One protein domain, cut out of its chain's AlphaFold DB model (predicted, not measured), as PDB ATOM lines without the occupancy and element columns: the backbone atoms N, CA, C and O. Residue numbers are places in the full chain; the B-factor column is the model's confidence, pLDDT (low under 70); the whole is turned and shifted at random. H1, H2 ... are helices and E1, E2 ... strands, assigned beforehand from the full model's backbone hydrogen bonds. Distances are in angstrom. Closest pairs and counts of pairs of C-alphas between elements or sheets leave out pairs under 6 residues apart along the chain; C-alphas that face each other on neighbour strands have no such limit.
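Overview. This is residues 97 to 210 of the 210 residues of an uncharacterized protein of Dictyoglomus turgidum (UniProt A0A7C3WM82). A twisted sheet of three strands has two crossed helices, H1 and H3, over one face, its other face bare; H2 packs on H3, off the sheet. The 114 printed residues, class mixed, include H1 to H3, then E1 to E3. Antiparallel E1 E2 E3 form a meander, each strand beside the one before. The whole is compact, radius of gyration of the C-alphas 14.5 A, spanning 45 by 32 by 21 A.

Along the chain. E1 is residues 176 to 184, E2 191 to 199, E3 202 to 209, ending at C-alpha (41.607, -38.713, -26.486). H3, residues 145 to 163, is 27.2 A long; H2 is 128 to 138; H1, 99 to 112, begins at C-alpha (41.520, -43.251, -2.882).

Arrangement. N 180 and O 194, 2.7 A, and N 195 and O 206, 2.8 A, are within hydrogen-bond range, as is every O i to N i+4 pair in H1, H2 and H3. H3 lies over E1, height 8.9 A; H1 over E2 and E3, 9.6 A. H1 touches H3 at a steep tilt of 54 degrees, closest C-alphas Leu 111 and Thr 155, 5.5 A.

Size, cuts and confidence. The printed part has no cut. Links H1 to H2 and H3 to E1 are long. Residues 186, 187 and 189 have pLDDT under 70.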
ATOM      1  N   LEU A  97      33.319 -44.239  -4.162       81.69
ATOM      2  CA  LEU A  97      34.680 -44.189  -4.683       81.69
ATOM      3  C   LEU A  97      35.604 -43.682  -3.578       81.69
ATOM      4  O   LEU A  97      35.277 -42.706  -2.902       81.69
ATOM      5  N   SER A  98      36.751 -44.331  -3.419       87.00
ATOM      6  CA  SER A  98      37.794 -43.952  -2.468       87.00
ATOM      7  C   SER A  98      39.169 -43.959  -3.131       87.00
ATOM      8  O   SER A  98      39.359 -44.494  -4.232       87.00
ATOM      9  N   GLY A  99      40.126 -43.317  -2.468       91.31
ATOM     10  CA  GLY A  99      41.520 -43.251  -2.882       91.31
ATOM     11  C   GLY A  99      41.726 -42.560  -4.231       91.31
ATOM     12  O   GLY A  99      40.978 -41.665  -4.634       91.31
ATOM     13  N   LEU A 100      42.734 -43.017  -4.976       88.94
ATOM     14  CA  LEU A 100      43.140 -42.400  -6.241       88.94
ATOM     15  C   LEU A 100      42.003 -42.328  -7.276       88.94
ATOM     16  O   LEU A 100      41.925 -41.368  -8.041       88.94
ATOM     17  N   ALA A 101      41.086 -43.301  -7.287       85.50
ATOM     18  CA  ALA A 101      39.939 -43.296  -8.194       85.50
ATOM     19  C   ALA A 101      38.985 -42.121  -7.917       85.50
ATOM     20  O   ALA A 101      38.492 -41.486  -8.854       85.50
ATOM     21  N   ARG A 102      38.766 -41.783  -6.638       91.12
ATOM     22  CA  ARG A 102      37.973 -40.613  -6.243       91.12
ATOM     23  C   ARG A 102      38.654 -39.314  -6.672       91.12
ATOM     24  O   ARG A 102      37.978 -38.422  -7.186       91.12
ATOM     25  N   LEU A 103      39.976 -39.220  -6.517       94.25
ATOM     26  CA  LEU A 103      40.736 -38.057  -6.977       94.25
ATOM     27  C   LEU A 103      40.669 -37.900  -8.501       94.25
ATOM     28  O   LEU A 103      40.418 -36.800  -8.983       94.25
ATOM     29  N   ILE A 104      40.825 -38.985  -9.263       92.00
ATOM     30  CA  ILE A 104      40.672 -38.965 -10.725       92.00
ATOM     31  C   ILE A 104      39.276 -38.490 -11.119       92.00
ATOM     32  O   ILE A 104      39.148 -37.642 -12.001       92.00
ATOM     33  N   GLN A 105      38.228 -38.977 -10.450       90.06
ATOM     34  CA  GLN A 105      36.869 -38.522 -10.722       90.06
ATOM     35  C   GLN A 105      36.692 -37.035 -10.435       90.06
ATOM     36  O   GLN A 105      36.103 -36.328 -11.255       90.06
ATOM     37  N   LEU A 106      37.195 -36.553  -9.298       94.31
ATOM     38  CA  LEU A 106      37.179 -35.130  -8.984       94.31
ATOM     39  C   LEU A 106      37.922 -34.335 -10.064       94.31
ATOM     40  O   LEU A 106      37.395 -33.333 -10.544       94.31
ATOM     41  N   PHE A 107      39.092 -34.816 -10.487       95.81
ATOM     42  CA  PHE A 107      39.912 -34.170 -11.500       95.81
ATOM     43  C   PHE A 107      39.190 -34.050 -12.836       95.81
ATOM     44  O   PHE A 107      39.026 -32.944 -13.343       95.81
ATOM     45  N   VAL A 108      38.679 -35.159 -13.371       93.62
ATOM     46  CA  VAL A 108      37.912 -35.176 -14.624       93.62
ATOM     47  C   VAL A 108      36.675 -34.288 -14.506       93.62
ATOM     48  O   VAL A 108      36.405 -33.481 -15.393       93.62
ATOM     49  N   LYS A 109      35.951 -34.356 -13.383       93.69
ATOM     50  CA  LYS A 109      34.773 -33.516 -13.163       93.69
ATOM     51  C   LYS A 109      35.121 -32.030 -13.232       93.69
ATOM     52  O   LYS A 109      34.450 -31.297 -13.954       93.69
ATOM     53  N   VAL A 110      36.144 -31.572 -12.509       95.88
ATOM     54  CA  VAL A 110      36.537 -30.152 -12.513       95.88
ATOM     55  C   VAL A 110      37.106 -29.745 -13.873       95.88
ATOM     56  O   VAL A 110      36.725 -28.693 -14.383       95.88
ATOM     57  N   LEU A 111      37.922 -30.594 -14.503       95.94
ATOM     58  CA  LEU A 111      38.523 -30.346 -15.818       95.94
ATOM     59  C   LEU A 111      37.469 -30.026 -16.885       95.94
ATOM     60  O   LEU A 111      37.605 -29.056 -17.633       95.94
ATOM     61  N   PHE A 112      36.393 -30.813 -16.923       94.06
ATOM     62  CA  PHE A 112      35.294 -30.651 -17.877       94.06
ATOM     63  C   PHE A 112      34.186 -29.702 -17.402       94.06
ATOM     64  O   PHE A 112      33.271 -29.400 -18.167       94.06
ATOM     65  N   THR A 113      34.262 -29.189 -16.173       93.94
ATOM     66  CA  THR A 113      33.335 -28.158 -15.700       93.94
ATOM     67  C   THR A 113      33.690 -26.819 -16.338       93.94
ATOM     68  O   THR A 113      34.837 -26.368 -16.294       93.94
ATOM     69  N   ASN A 114      32.688 -26.161 -16.922       94.12
ATOM     70  CA  ASN A 114      32.840 -24.802 -17.428       94.12
ATOM     71  C   ASN A 114      32.787 -23.808 -16.266       94.12
ATOM     72  O   ASN A 114      31.869 -23.852 -15.443       94.12
ATOM     73  N   GLN A 115      33.728 -22.876 -16.229       93.38
ATOM     74  CA  GLN A 115      33.718 -21.787 -15.263       93.38
ATOM     75  C   GLN A 115      32.414 -20.980 -15.395       93.38
ATOM     76  O   GLN A 115      31.922 -20.735 -16.501       93.38
ATOM     77  N   GLY A 116      31.823 -20.618 -14.257       92.38
ATOM     78  CA  GLY A 116      30.525 -19.949 -14.157       92.38
ATOM     79  C   GLY A 116      29.304 -20.870 -14.269       92.38
ATOM     80  O   GLY A 116      28.187 -20.414 -14.047       92.38
ATOM     81  N   SER A 117      29.475 -22.162 -14.582       91.00
ATOM     82  CA  SER A 117      28.340 -23.104 -14.653       91.00
ATOM     83  C   SER A 117      27.824 -23.541 -13.275       91.00
ATOM     84  O   SER A 117      26.650 -23.880 -13.124       91.00
ATOM     85  N   SER A 118      28.687 -23.509 -12.257       88.25
ATOM     86  CA  SER A 118      28.324 -23.801 -10.873       88.25
ATOM     87  C   SER A 118      27.804 -22.544 -10.182       88.25
ATOM     88  O   SER A 118      28.523 -21.555 -10.068       88.25
ATOM     89  N   ARG A 119      26.574 -22.596  -9.656       90.44
ATOM     90  CA  ARG A 119      25.987 -21.489  -8.876       90.44
ATOM     91  C   ARG A 119      26.693 -21.254  -7.540       90.44
ATOM     92  O   ARG A 119      26.650 -20.146  -7.027       90.44
ATOM     93  N   PHE A 120      27.294 -22.300  -6.976       89.69
ATOM     94  CA  PHE A 120      27.906 -22.251  -5.648       89.69
ATOM     95  C   PHE A 120      29.400 -21.939  -5.691       89.69
ATOM     96  O   PHE A 120      29.919 -21.386  -4.735       89.69
ATOM     97  N   ASN A 121      30.076 -22.304  -6.783       90.62
ATOM     98  CA  ASN A 121      31.515 -22.098  -6.957       90.62
ATOM     99  C   ASN A 121      31.796 -21.693  -8.415       90.62
ATOM    100  O   ASN A 121      32.284 -22.513  -9.200       90.62
ATOM    101  N   PRO A 122      31.379 -20.487  -8.838       92.62
ATOM    102  CA  PRO A 122      31.496 -20.043 -10.227       92.62
ATOM    103  C   PRO A 122      32.950 -19.938 -10.712       92.62
ATOM    104  O   PRO A 122      33.199 -19.982 -11.914       92.62
ATOM    105  N   GLU A 123      33.917 -19.821  -9.810       93.56
ATOM    106  CA  GLU A 123      35.349 -19.746 -10.096       93.56
ATOM    107  C   GLU A 123      35.994 -21.095 -10.459       93.56
ATOM    108  O   GLU A 123      37.060 -21.110 -11.089       93.56
ATOM    109  N   ILE A 124      35.338 -22.209 -10.112       94.12
ATOM    110  CA  ILE A 124      35.837 -23.570 -10.335       94.12
ATOM    111  C   ILE A 124      35.514 -24.035 -11.757       94.12
ATOM    112  O   ILE A 124      34.360 -23.998 -12.194       94.12
ATOM    113  N   GLY A 125      36.527 -24.543 -12.461       94.94
ATOM    114  CA  GLY A 125      36.341 -25.247 -13.732       94.94
ATOM    115  C   GLY A 125      37.536 -25.141 -14.676       94.94
ATOM    116  O   GLY A 125      38.127 -24.075 -14.827       94.94
ATOM    117  N   GLY A 126      37.867 -26.243 -15.347       95.38
ATOM    118  CA  GLY A 126      38.953 -26.310 -16.326       95.38
ATOM    119  C   GLY A 126      38.573 -25.828 -17.729       95.38
ATOM    120  O   GLY A 126      39.463 -25.560 -18.526       95.38
ATOM    121  N   ASN A 127      37.278 -25.683 -18.046       95.69
ATOM    122  CA  ASN A 127      36.776 -25.314 -19.384       95.69
ATOM    123  C   ASN A 127      37.202 -26.262 -20.525       95.69
ATOM    124  O   ASN A 127      37.099 -25.886 -21.695       95.69
ATOM    125  N   MET A 128      37.640 -27.491 -20.223       93.31
ATOM    126  CA  MET A 128      38.148 -28.419 -21.239       93.31
ATOM    127  C   MET A 128      37.114 -28.679 -22.338       93.31
ATOM    128  O   MET A 128      37.443 -28.607 -23.513       93.31
ATOM    129  N   ALA A 129      35.839 -28.872 -21.982       89.81
ATOM    130  CA  ALA A 129      34.771 -29.112 -22.954       89.81
ATOM    131  C   ALA A 129      34.698 -28.032 -24.056       89.81
ATOM    132  O   ALA A 129      34.605 -28.363 -25.236       89.81
ATOM    133  N   ARG A 130      34.812 -26.747 -23.686       91.06
ATOM    134  CA  ARG A 130      34.805 -25.620 -24.638       91.06
ATOM    135  C   ARG A 130      36.048 -25.592 -25.523       91.06
ATOM    136  O   ARG A 130      35.959 -25.270 -26.704       91.06
ATOM    137  N   ILE A 131      37.207 -25.919 -24.954       91.00
ATOM    138  CA  ILE A 131      38.478 -25.972 -25.687       91.00
ATOM    139  C   ILE A 131      38.408 -27.049 -26.774       91.00
ATOM    140  O   ILE A 131      38.783 -26.798 -27.920       91.00
ATOM    141  N   LEU A 132      37.863 -28.218 -26.435       85.44
ATOM    142  CA  LEU A 132      37.691 -29.330 -27.369       85.44
ATOM    143  C   LEU A 132      36.676 -29.021 -28.467       85.44
ATOM    144  O   LEU A 132      36.919 -29.327 -29.632       85.44
ATOM    145  N   GLU A 133      35.563 -28.374 -28.117       85.38
ATOM    146  CA  GLU A 133      34.571 -27.920 -29.094       85.38
ATOM    147  C   GLU A 133      35.197 -26.965 -30.121       85.38
ATOM    148  O   GLU A 133      35.003 -27.129 -31.330       85.38
ATOM    149  N   ARG A 134      36.042 -26.032 -29.661       85.56
ATOM    150  CA  ARG A 134      36.807 -25.146 -30.544       85.56
ATOM    151  C   ARG A 134      37.799 -25.921 -31.414       85.56
ATOM    152  O   ARG A 134      37.817 -25.704 -32.623       85.56
ATOM    153  N   GLY A 135      38.577 -26.840 -30.841       82.94
ATOM    154  CA  GLY A 135      39.538 -27.661 -31.590       82.94
ATOM    155  C   GLY A 135      38.876 -28.447 -32.725       82.94
ATOM    156  O   GLY A 135      39.351 -28.415 -33.862       82.94
ATOM    157  N   LYS A 136      37.710 -29.041 -32.440       76.38
ATOM    158  CA  LYS A 136      36.876 -29.734 -33.427       76.38
ATOM    159  C   LYS A 136      36.373 -28.797 -34.525       76.38
ATOM    160  O   LYS A 136      36.435 -29.158 -35.695       76.38
ATOM    161  N   SER A 137      35.901 -27.599 -34.171       74.06
ATOM    162  CA  SER A 137      35.413 -26.617 -35.154       74.06
ATOM    163  C   SER A 137      36.502 -26.147 -36.125       74.06
ATOM    164  O   SER A 137      36.217 -25.876 -37.287       74.06
ATOM    165  N   LEU A 138      37.753 -26.100 -35.658       73.69
ATOM    166  CA  LEU A 138      38.904 -25.677 -36.451       73.69
ATOM    167  C   LEU A 138      39.540 -26.829 -37.238       73.69
ATOM    168  O   LEU A 138      40.339 -26.570 -38.132       73.69
ATOM    169  N   ASN A 139      39.211 -28.087 -36.912       76.69
ATOM    170  CA  ASN A 139      39.930 -29.284 -37.365       76.69
ATOM    171  C   ASN A 139      41.451 -29.190 -37.111       76.69
ATOM    172  O   ASN A 139      42.268 -29.627 -37.922       76.69
ATOM    173  N   ARG A 140      41.836 -28.534 -36.007       79.44
ATOM    174  CA  ARG A 140      43.225 -28.187 -35.675       79.44
ATOM    175  C   ARG A 140      43.465 -28.286 -34.175       79.44
ATOM    176  O   ARG A 140      43.634 -27.296 -33.470       79.44
ATOM    177  N   TYR A 141      43.511 -29.514 -33.677       76.00
ATOM    178  CA  TYR A 141      43.711 -29.781 -32.252       76.00
ATOM    179  C   TYR A 141      45.084 -29.331 -31.725       76.00
ATOM    180  O   TYR A 141      45.233 -29.038 -30.542       76.00
ATOM    181  N   GLN A 142      46.074 -29.192 -32.610       77.44
ATOM    182  CA  GLN A 142      47.380 -28.628 -32.265       77.44
ATOM    183  C   GLN A 142      47.297 -27.151 -31.848       77.44
ATOM    184  O   GLN A 142      48.058 -26.719 -30.986       77.44
ATOM    185  N   GLU A 143      46.357 -26.382 -32.407       85.25
ATOM    186  CA  GLU A 143      46.210 -24.955 -32.093       85.25
ATOM    187  C   GLU A 143      45.612 -24.723 -30.701       85.25
ATOM    188  O   GLU A 143      45.867 -23.690 -30.091       85.25
ATOM    189  N   VAL A 144      44.858 -25.694 -30.169       88.75
ATOM    190  CA  VAL A 144      44.243 -25.603 -28.834       88.75
ATOM    191  C   VAL A 144      45.087 -26.242 -27.729       88.75
ATOM    192  O   VAL A 144      44.698 -26.226 -26.562       88.75
ATOM    193  N   LEU A 145      46.258 -26.794 -28.065       89.12
ATOM    194  CA  LEU A 145      47.144 -27.458 -27.110       89.12
ATOM    195  C   LEU A 145      47.570 -26.547 -25.938       89.12
ATOM    196  O   LEU A 145      47.511 -26.999 -24.792       89.12
ATOM    197  N   PRO A 146      47.945 -25.268 -26.156       92.69
ATOM    198  CA  PRO A 146      48.275 -24.365 -25.052       92.69
ATOM    199  C   PRO A 146      47.095 -24.147 -24.093       92.69
ATOM    200  O   PRO A 146      47.283 -24.061 -22.875       92.69
ATOM    201  N   ASP A 147      45.866 -24.113 -24.616       94.00
ATOM    202  CA  ASP A 147      44.663 -23.996 -23.794       94.00
ATOM    203  C   ASP A 147      44.395 -25.273 -22.998       94.00
ATOM    204  O   ASP A 147      44.020 -25.190 -21.831       94.00
ATOM    205  N   VAL A 148      44.631 -26.450 -23.591       92.88
ATOM    206  CA  VAL A 148      44.545 -27.745 -22.895       92.88
ATOM    207  C   VAL A 148      45.497 -27.763 -21.696       92.88
ATOM    208  O   VAL A 148      45.084 -28.105 -20.589       92.88
ATOM    209  N   LEU A 149      46.751 -27.335 -21.878       94.88
ATOM    210  CA  LEU A 149      47.721 -27.242 -20.781       94.88
ATOM    211  C   LEU A 149      47.268 -26.248 -19.702       94.88
ATOM    212  O   LEU A 149      47.310 -26.557 -18.511       94.88
ATOM    213  N   THR A 150      46.751 -25.091 -20.120       96.38
ATOM    214  CA  THR A 150      46.198 -24.074 -19.213       96.38
ATOM    215  C   THR A 150      45.018 -24.617 -18.403       96.38
ATOM    216  O   THR A 150      44.931 -24.382 -17.196       96.38
ATOM    217  N   ALA A 151      44.135 -25.391 -19.037       96.25
ATOM    218  CA  ALA A 151      43.003 -26.042 -18.389       96.25
ATOM    219  C   ALA A 151      43.450 -27.062 -17.334       96.25
ATOM    220  O   ALA A 151      42.879 -27.096 -16.242       96.25
ATOM    221  N   ILE A 152      44.491 -27.852 -17.617       96.69
ATOM    222  CA  ILE A 152      45.069 -28.813 -16.664       96.69
ATOM    223  C   ILE A 152      45.637 -28.077 -15.445       96.69
ATOM    224  O   ILE A 152      45.261 -28.393 -14.315       96.69
ATOM    225  N   SER A 153      46.466 -27.049 -15.655       97.50
ATOM    226  CA  SER A 153      47.058 -26.269 -14.559       97.50
ATOM    227  C   SER A 153      46.011 -25.517 -13.731       97.50
ATOM    228  O   SER A 153      46.112 -25.460 -12.504       97.50
ATOM    229  N   LYS A 154      44.970 -24.964 -14.369       97.25
ATOM    230  CA  LYS A 154      43.845 -24.347 -13.652       97.25
ATOM    231  C   LYS A 154      43.094 -25.375 -12.809       97.25
ATOM    232  O   LYS A 154      42.834 -25.117 -11.638       97.25
ATOM    233  N   THR A 155      42.803 -26.542 -13.379       97.81
ATOM    234  CA  THR A 155      42.120 -27.640 -12.678       97.81
ATOM    235  C   THR A 155      42.908 -28.093 -11.452       97.81
ATOM    236  O   THR A 155      42.328 -28.256 -10.380       97.81
ATOM    237  N   GLU A 156      44.234 -28.229 -11.570       98.12
ATOM    238  CA  GLU A 156      45.112 -28.528 -10.436       98.12
ATOM    239  C   GLU A 156      44.959 -27.494  -9.314       98.12
ATOM    240  O   GLU A 156      44.745 -27.853  -8.154       98.12
ATOM    241  N   LYS A 157      45.055 -26.204  -9.659       97.94
ATOM    242  CA  LYS A 157      44.961 -25.102  -8.698       97.94
ATOM    243  C   LYS A 157      43.602 -25.078  -8.000       97.94
ATOM    244  O   LYS A 157      43.554 -24.916  -6.780       97.94
ATOM    245  N   ASP A 158      42.522 -25.244  -8.757       96.81
ATOM    246  CA  ASP A 158      41.159 -25.236  -8.230       96.81
ATOM    247  C   ASP A 158      40.955 -26.406  -7.255       96.81
ATOM    248  O   ASP A 158      40.504 -26.192  -6.130       96.81
ATOM    249  N   ILE A 159      41.387 -27.620  -7.617       97.19
ATOM    250  CA  ILE A 159      41.283 -28.798  -6.740       97.19
ATOM    251  C   ILE A 159      42.116 -28.621  -5.478       97.19
ATOM    252  O   ILE A 159      41.605 -28.836  -4.382       97.19
ATOM    253  N   LYS A 160      43.368 -28.165  -5.590       97.44
ATOM    254  CA  LYS A 160      44.201 -27.881  -4.413       97.44
ATOM    255  C   LYS A 160      43.538 -26.878  -3.479       97.44
ATOM    256  O   LYS A 160      43.577 -27.054  -2.266       97.44
ATOM    257  N   ASN A 161      42.917 -25.833  -4.023       96.06
ATOM    258  CA  ASN A 161      42.191 -24.858  -3.217       96.06
ATOM    259  C   ASN A 161      40.971 -25.474  -2.520       96.06
ATOM    260  O   ASN A 161      40.778 -25.203  -1.340       96.06
ATOM    261  N   MET A 162      40.210 -26.338  -3.199       94.75
ATOM    262  CA  MET A 162      39.097 -27.073  -2.585       94.75
ATOM    263  C   MET A 162      39.563 -27.994  -1.449       94.75
ATOM    264  O   MET A 162      38.883 -28.118  -0.435       94.75
ATOM    265  N   GLN A 163      40.714 -28.648  -1.613       96.25
ATOM    266  CA  GLN A 163      41.227 -29.620  -0.647       96.25
ATOM    267  C   GLN A 163      41.794 -28.974   0.625       96.25
ATOM    268  O   GLN A 163      41.833 -29.632   1.658       96.25
ATOM    269  N   LYS A 164      42.166 -27.685   0.603       96.00
ATOM    270  CA  LYS A 164      42.706 -26.974   1.782       96.00
ATOM    271  C   LYS A 164      41.779 -26.987   2.997       96.00
ATOM    272  O   LYS A 164      42.264 -26.930   4.120       96.00
ATOM    273  N   SER A 165      40.466 -27.022   2.782       93.38
ATOM    274  CA  SER A 165      39.469 -27.031   3.857       93.38
ATOM    275  C   SER A 165      38.966 -28.433   4.206       93.38
ATOM    276  O   SER A 165      37.979 -28.560   4.927       93.38
ATOM    277  N   MET A 166      39.572 -29.487   3.655       94.94
ATOM    278  CA  MET A 166      39.113 -30.865   3.803       94.94
ATOM    279  C   MET A 166      40.199 -31.720   4.450       94.94
ATOM    280  O   MET A 166      41.370 -31.628   4.099       94.94
ATOM    281  N   THR A 167      39.803 -32.610   5.357       96.31
ATOM    282  CA  THR A 167      40.667 -33.706   5.803       96.31
ATOM    283  C   THR A 167      40.453 -34.879   4.856       96.31
ATOM    284  O   THR A 167      39.365 -35.455   4.820       96.31
ATOM    285  N   LEU A 168      41.465 -35.195   4.051       95.88
ATOM    286  CA  LEU A 168      41.420 -36.256   3.047       95.88
ATOM    287  C   LEU A 168      42.514 -37.296   3.320       95.88
ATOM    288  O   LEU A 168      43.565 -36.932   3.846       95.88
ATOM    289  N   PRO A 169      42.295 -38.568   2.946       96.44
ATOM    290  CA  PRO A 169      43.361 -39.561   2.895       96.44
ATOM    291  C   PRO A 169      44.491 -39.148   1.945       96.44
ATOM    292  O   PRO A 169      44.285 -38.391   0.987       96.44
ATOM    293  N   ASP A 170      45.677 -39.709   2.167       95.81
ATOM    294  CA  ASP A 170      46.861 -39.465   1.342       95.81
ATOM    295  C   ASP A 170      46.615 -39.845  -0.123       95.81
ATOM    296  O   ASP A 170      46.982 -39.118  -1.037       95.81
ATOM    297  N   GLU A 171      45.900 -40.930  -0.397       94.25
ATOM    298  CA  GLU A 171      45.590 -41.365  -1.762       94.25
ATOM    299  C   GLU A 171      44.650 -40.401  -2.506       94.25
ATOM    300  O   GLU A 171      44.556 -40.460  -3.734       94.25
ATOM    301  N   GLU A 172      43.941 -39.534  -1.781       96.38
ATOM    302  CA  GLU A 172      42.949 -38.602  -2.324       96.38
ATOM    303  C   GLU A 172      43.472 -37.163  -2.424       96.38
ATOM    304  O   GLU A 172      42.826 -36.312  -3.042       96.38
ATOM    305  N   THR A 173      44.641 -36.878  -1.850       97.62
ATOM    306  CA  THR A 173      45.214 -35.529  -1.782       97.62
ATOM    307  C   THR A 173      46.095 -35.243  -2.998       97.62
ATOM    308  O   THR A 173      47.067 -35.951  -3.265       97.62
ATOM    309  N   LEU A 174      45.775 -34.186  -3.750       98.12
ATOM    310  CA  LEU A 174      46.490 -33.825  -4.973       98.12
ATOM    311  C   LEU A 174      47.764 -33.026  -4.662       98.12
ATOM    312  O   LEU A 174      47.699 -31.872  -4.236       98.12
ATOM    313  N   ILE A 175      48.931 -33.594  -4.978       98.00
ATOM    314  CA  ILE A 175      50.223 -32.887  -4.935       98.00
ATOM    315  C   ILE A 175      50.460 -32.102  -6.217       98.00
ATOM    316  O   ILE A 175      50.925 -30.967  -6.148       98.00
ATOM    317  N   SER A 176      50.185 -32.685  -7.383       98.06
ATOM    318  CA  SER A 176      50.324 -32.006  -8.676       98.06
ATOM    319  C   SER A 176      49.587 -32.739  -9.791       98.06
ATOM    320  O   SER A 176      49.298 -33.933  -9.668       98.06
ATOM    321  N   ALA A 177      49.293 -32.024 -10.878       97.69
ATOM    322  CA  ALA A 177      48.729 -32.589 -12.093       97.69
ATOM    323  C   ALA A 177      49.437 -32.008 -13.320       97.69
ATOM    324  O   ALA A 177      49.332 -30.822 -13.620       97.69
ATOM    325  N   THR A 178      50.145 -32.848 -14.062       96.31
ATOM    326  CA  THR A 178      50.910 -32.414 -15.238       96.31
ATOM    327  C   THR A 178      50.437 -33.142 -16.481       96.31
ATOM    328  O   THR A 178      50.068 -34.314 -16.412       96.31
ATOM    329  N   ALA A 179      50.490 -32.482 -17.636       94.00
ATOM    330  CA  ALA A 179      50.411 -33.202 -18.900       94.00
ATOM    331  C   ALA A 179      51.629 -34.138 -19.021       94.00
ATOM    332  O   ALA A 179      52.756 -33.739 -18.730       94.00
ATOM    333  N   GLY A 180      51.376 -35.393 -19.370       92.00
ATOM    334  CA  GLY A 180      52.373 -36.383 -19.751       92.00
ATOM    335  C   GLY A 180      52.535 -36.394 -21.267       92.00
ATOM    336  O   GLY A 180      52.743 -35.355 -21.886       92.00
ATOM    337  N   ASP A 181      52.401 -37.575 -21.867       86.75
ATOM    338  CA  ASP A 181      52.503 -37.759 -23.313       86.75
ATOM    339  C   ASP A 181      51.421 -36.973 -24.062       86.75
ATOM    340  O   ASP A 181      50.242 -37.026 -23.691       86.75
ATOM    341  N   ILE A 182      51.838 -36.299 -25.134       85.69
ATOM    342  CA  ILE A 182      50.975 -35.653 -26.121       85.69
ATOM    343  C   ILE A 182      51.271 -36.314 -27.463       85.69
ATOM    344  O   ILE A 182      52.356 -36.145 -28.016       85.69
ATOM    345  N   ILE A 183      50.320 -37.092 -27.969       83.81
ATOM    346  CA  ILE A 183      50.475 -37.895 -29.180       83.81
ATOM    347  C   ILE A 183      49.456 -37.397 -30.210       83.81
ATOM    348  O   ILE A 183      48.269 -37.709 -30.084       83.81
ATOM    349  N   PRO A 184      49.880 -36.598 -31.203       77.12
ATOM    350  CA  PRO A 184      49.021 -36.232 -32.320       77.12
ATOM    351  C   PRO A 184      48.811 -37.433 -33.251       77.12
ATOM    352  O   PRO A 184      49.755 -38.168 -33.543       77.12
ATOM    353  N   ASP A 185      47.594 -37.597 -33.760       76.00
ATOM    354  CA  ASP A 185      47.274 -38.541 -34.828       76.00
ATOM    355  C   ASP A 185      47.116 -37.772 -36.153       76.00
ATOM    356  O   ASP A 185      46.121 -37.065 -36.356       76.00
ATOM    357  N   PRO A 186      48.078 -37.897 -37.084       66.44
ATOM    358  CA  PRO A 186      48.054 -37.166 -38.346       66.44
ATOM    359  C   PRO A 186      46.944 -37.634 -39.297       66.44
ATOM    360  O   PRO A 186      46.617 -36.916 -40.238       66.44
ATOM    361  N   HIS A 187      46.363 -38.817 -39.081       67.69
ATOM    362  CA  HIS A 187      45.317 -39.360 -39.946       67.69
ATOM    363  C   HIS A 187      43.932 -38.860 -39.557       67.69
ATOM    364  O   HIS A 187      43.090 -38.627 -40.424       67.69
ATOM    365  N   THR A 188      43.689 -38.710 -38.259       71.31
ATOM    366  CA  THR A 188      42.391 -38.271 -37.735       71.31
ATOM    367  C   THR A 188      42.372 -36.790 -37.374       71.31
ATOM    368  O   THR A 188      41.298 -36.235 -37.159       71.31
ATOM    369  N   GLY A 189      43.543 -36.146 -37.300       69.06
ATOM    370  CA  GLY A 189      43.694 -34.800 -36.755       69.06
ATOM    371  C   GLY A 189      43.540 -34.751 -35.232       69.06
ATOM    372  O   GLY A 189      43.635 -33.665 -34.668       69.06
ATOM    373  N   SER A 190      43.312 -35.897 -34.579       74.56
ATOM    374  CA  SER A 190      43.081 -36.015 -33.138       74.56
ATOM    375  C   SER A 190      44.374 -35.830 -32.339       74.56
ATOM    376  O   SER A 190      45.486 -35.950 -32.864       74.56
ATOM    377  N   VAL A 191      44.249 -35.520 -31.051       75.12
ATOM    378  CA  VAL A 191      45.385 -35.446 -30.125       75.12
ATOM    379  C   VAL A 191      45.054 -36.234 -28.866       75.12
ATOM    380  O   VAL A 191      44.089 -35.955 -28.158       75.12
ATOM    381  N   SER A 192      45.907 -37.204 -28.552       82.44
ATOM    382  CA  SER A 192      45.881 -37.886 -27.262       82.44
ATOM    383  C   SER A 192      46.744 -37.126 -26.265       82.44
ATOM    384  O   SER A 192      47.919 -36.889 -26.526       82.44
ATOM    385  N   VAL A 193      46.189 -36.777 -25.109       85.75
ATOM    386  CA  VAL A 193      46.926 -36.174 -23.994       85.75
ATOM    387  C   VAL A 193      46.764 -37.065 -22.779       85.75
ATOM    388  O   VAL A 193      45.649 -37.385 -22.377       85.75
ATOM    389  N   SER A 194      47.866 -37.451 -22.148       89.06
ATOM    390  CA  SER A 194      47.798 -38.075 -20.829       89.06
ATOM    391  C   SER A 194      48.000 -37.046 -19.727       89.06
ATOM    392  O   SER A 194      48.794 -36.125 -19.872       89.06
ATOM    393  N   ILE A 195      47.291 -37.190 -18.613       93.44
ATOM    394  CA  ILE A 195      47.477 -36.371 -17.412       93.44
ATOM    395  C   ILE A 195      48.024 -37.264 -16.311       93.44
ATOM    396  O   ILE A 195      47.467 -38.324 -16.034       93.44
ATOM    397  N   ILE A 196      49.106 -36.835 -15.674       95.12
ATOM    398  CA  ILE A 196      49.730 -37.520 -14.547       95.12
ATOM    399  C   ILE A 196      49.344 -36.775 -13.274       95.12
ATOM    400  O   ILE A 196      49.728 -35.623 -13.085       95.12
ATOM    401  N   LEU A 197      48.598 -37.442 -12.401       96.25
ATOM    402  CA  LEU A 197      48.282 -36.972 -11.058       96.25
ATOM    403  C   LEU A 197      49.287 -37.558 -10.071       96.25
ATOM    404  O   LEU A 197      49.566 -38.756 -10.117       96.25
ATOM    405  N   LYS A 198      49.796 -36.740  -9.151       96.75
ATOM    406  CA  LYS A 198      50.632 -37.190  -8.032       96.75
ATOM    407  C   LYS A 198      49.914 -36.973  -6.708       96.75
ATOM    408  O   LYS A 198      49.308 -35.923  -6.500       96.75
ATOM    409  N   THR A 199      50.035 -37.945  -5.817       96.75
ATOM    410  CA  THR A 199      49.535 -37.936  -4.439       96.75
ATOM    411  C   THR A 199      50.662 -38.366  -3.495       96.75
ATOM    412  O   THR A 199      51.666 -38.909  -3.967       96.75
ATOM    413  N   PRO A 200      50.549 -38.147  -2.173       95.62
ATOM    414  CA  PRO A 200      51.522 -38.689  -1.223       95.62
ATOM    415  C   PRO A 200      51.676 -40.215  -1.317       95.62
ATOM    416  O   PRO A 200      52.781 -40.731  -1.180       95.62
ATOM    417  N   ALA A 201      50.588 -40.930  -1.615       91.06
ATOM    418  CA  ALA A 201      50.575 -42.390  -1.694       91.06
ATOM    419  C   ALA A 201      50.976 -42.963  -3.071       91.06
ATOM    420  O   ALA A 201      51.133 -44.177  -3.206       91.06
ATOM    421  N   GLY A 202      51.123 -42.138  -4.115       91.62
ATOM    422  CA  GLY A 202      51.499 -42.623  -5.443       91.62
ATOM    423  C   GLY A 202      51.159 -41.686  -6.599       91.62
ATOM    424  O   GLY A 202      51.146 -40.464  -6.476       91.62
ATOM    425  N   SER A 203      50.921 -42.263  -7.778       89.62
ATOM    426  CA  SER A 203      50.543 -41.498  -8.970       89.62
ATOM    427  C   SER A 203      49.487 -42.218  -9.800       89.62
ATOM    428  O   SER A 203      49.396 -43.445  -9.778       89.62
ATOM    429  N   GLY A 204      48.682 -41.446 -10.527       85.81
ATOM    430  CA  GLY A 204      47.676 -41.935 -11.466       85.81
ATOM    431  C   GLY A 204      47.856 -41.312 -12.843       85.81
ATOM    432  O   GLY A 204      48.272 -40.161 -12.949       85.81
ATOM    433  N   LYS A 205      47.524 -42.057 -13.900       86.62
ATOM    434  CA  LYS A 205      47.528 -41.567 -15.285       86.62
ATOM    435  C   LYS A 205      46.096 -41.555 -15.818       86.62
ATOM    436  O   LYS A 205      45.403 -42.564 -15.733       86.62
ATOM    437  N   ILE A 206      45.665 -40.421 -16.359       85.56
ATOM    438  CA  ILE A 206      44.376 -40.244 -17.030       85.56
ATOM    439  C   ILE A 206      44.661 -40.086 -18.524       85.56
ATOM    440  O   ILE A 206      45.187 -39.043 -18.917       85.56
ATOM    441  N   PRO A 207      44.359 -41.081 -19.368       79.50
ATOM    442  CA  PRO A 207      44.404 -40.890 -20.809       79.50
ATOM    443  C   PRO A 207      43.182 -40.081 -21.263       79.50
ATOM    444  O   PRO A 207      42.050 -40.390 -20.891       79.50
ATOM    445  N   LEU A 208      43.411 -39.053 -22.075       78.44
ATOM    446  CA  LEU A 208      42.376 -38.287 -22.759       78.44
ATOM    447  C   LEU A 208      42.630 -38.359 -24.265       78.44
ATOM    448  O   LEU A 208      43.757 -38.168 -24.717       78.44
ATOM    449  N   LEU A 209      41.583 -38.652 -25.027       73.25
ATOM    450  CA  LEU A 209      41.607 -38.713 -26.486       73.25
ATOM    451  C   LEU A 209      40.618 -37.675 -27.016       73.25
ATOM    452  O   LEU A 209      39.464 -37.663 -26.576       73.25
ATOM    453  N   PHE A 210      41.077 -36.816 -27.925       71.12
ATOM    454  CA  PHE A 210      40.328 -35.664 -28.427       71.12
ATOM    455  C   PHE A 210      40.361 -35.549 -29.941       71.12
ATOM    456  O   PHE A 210      41.483 -35.639 -30.476       71.12
TER     457      PHE A 210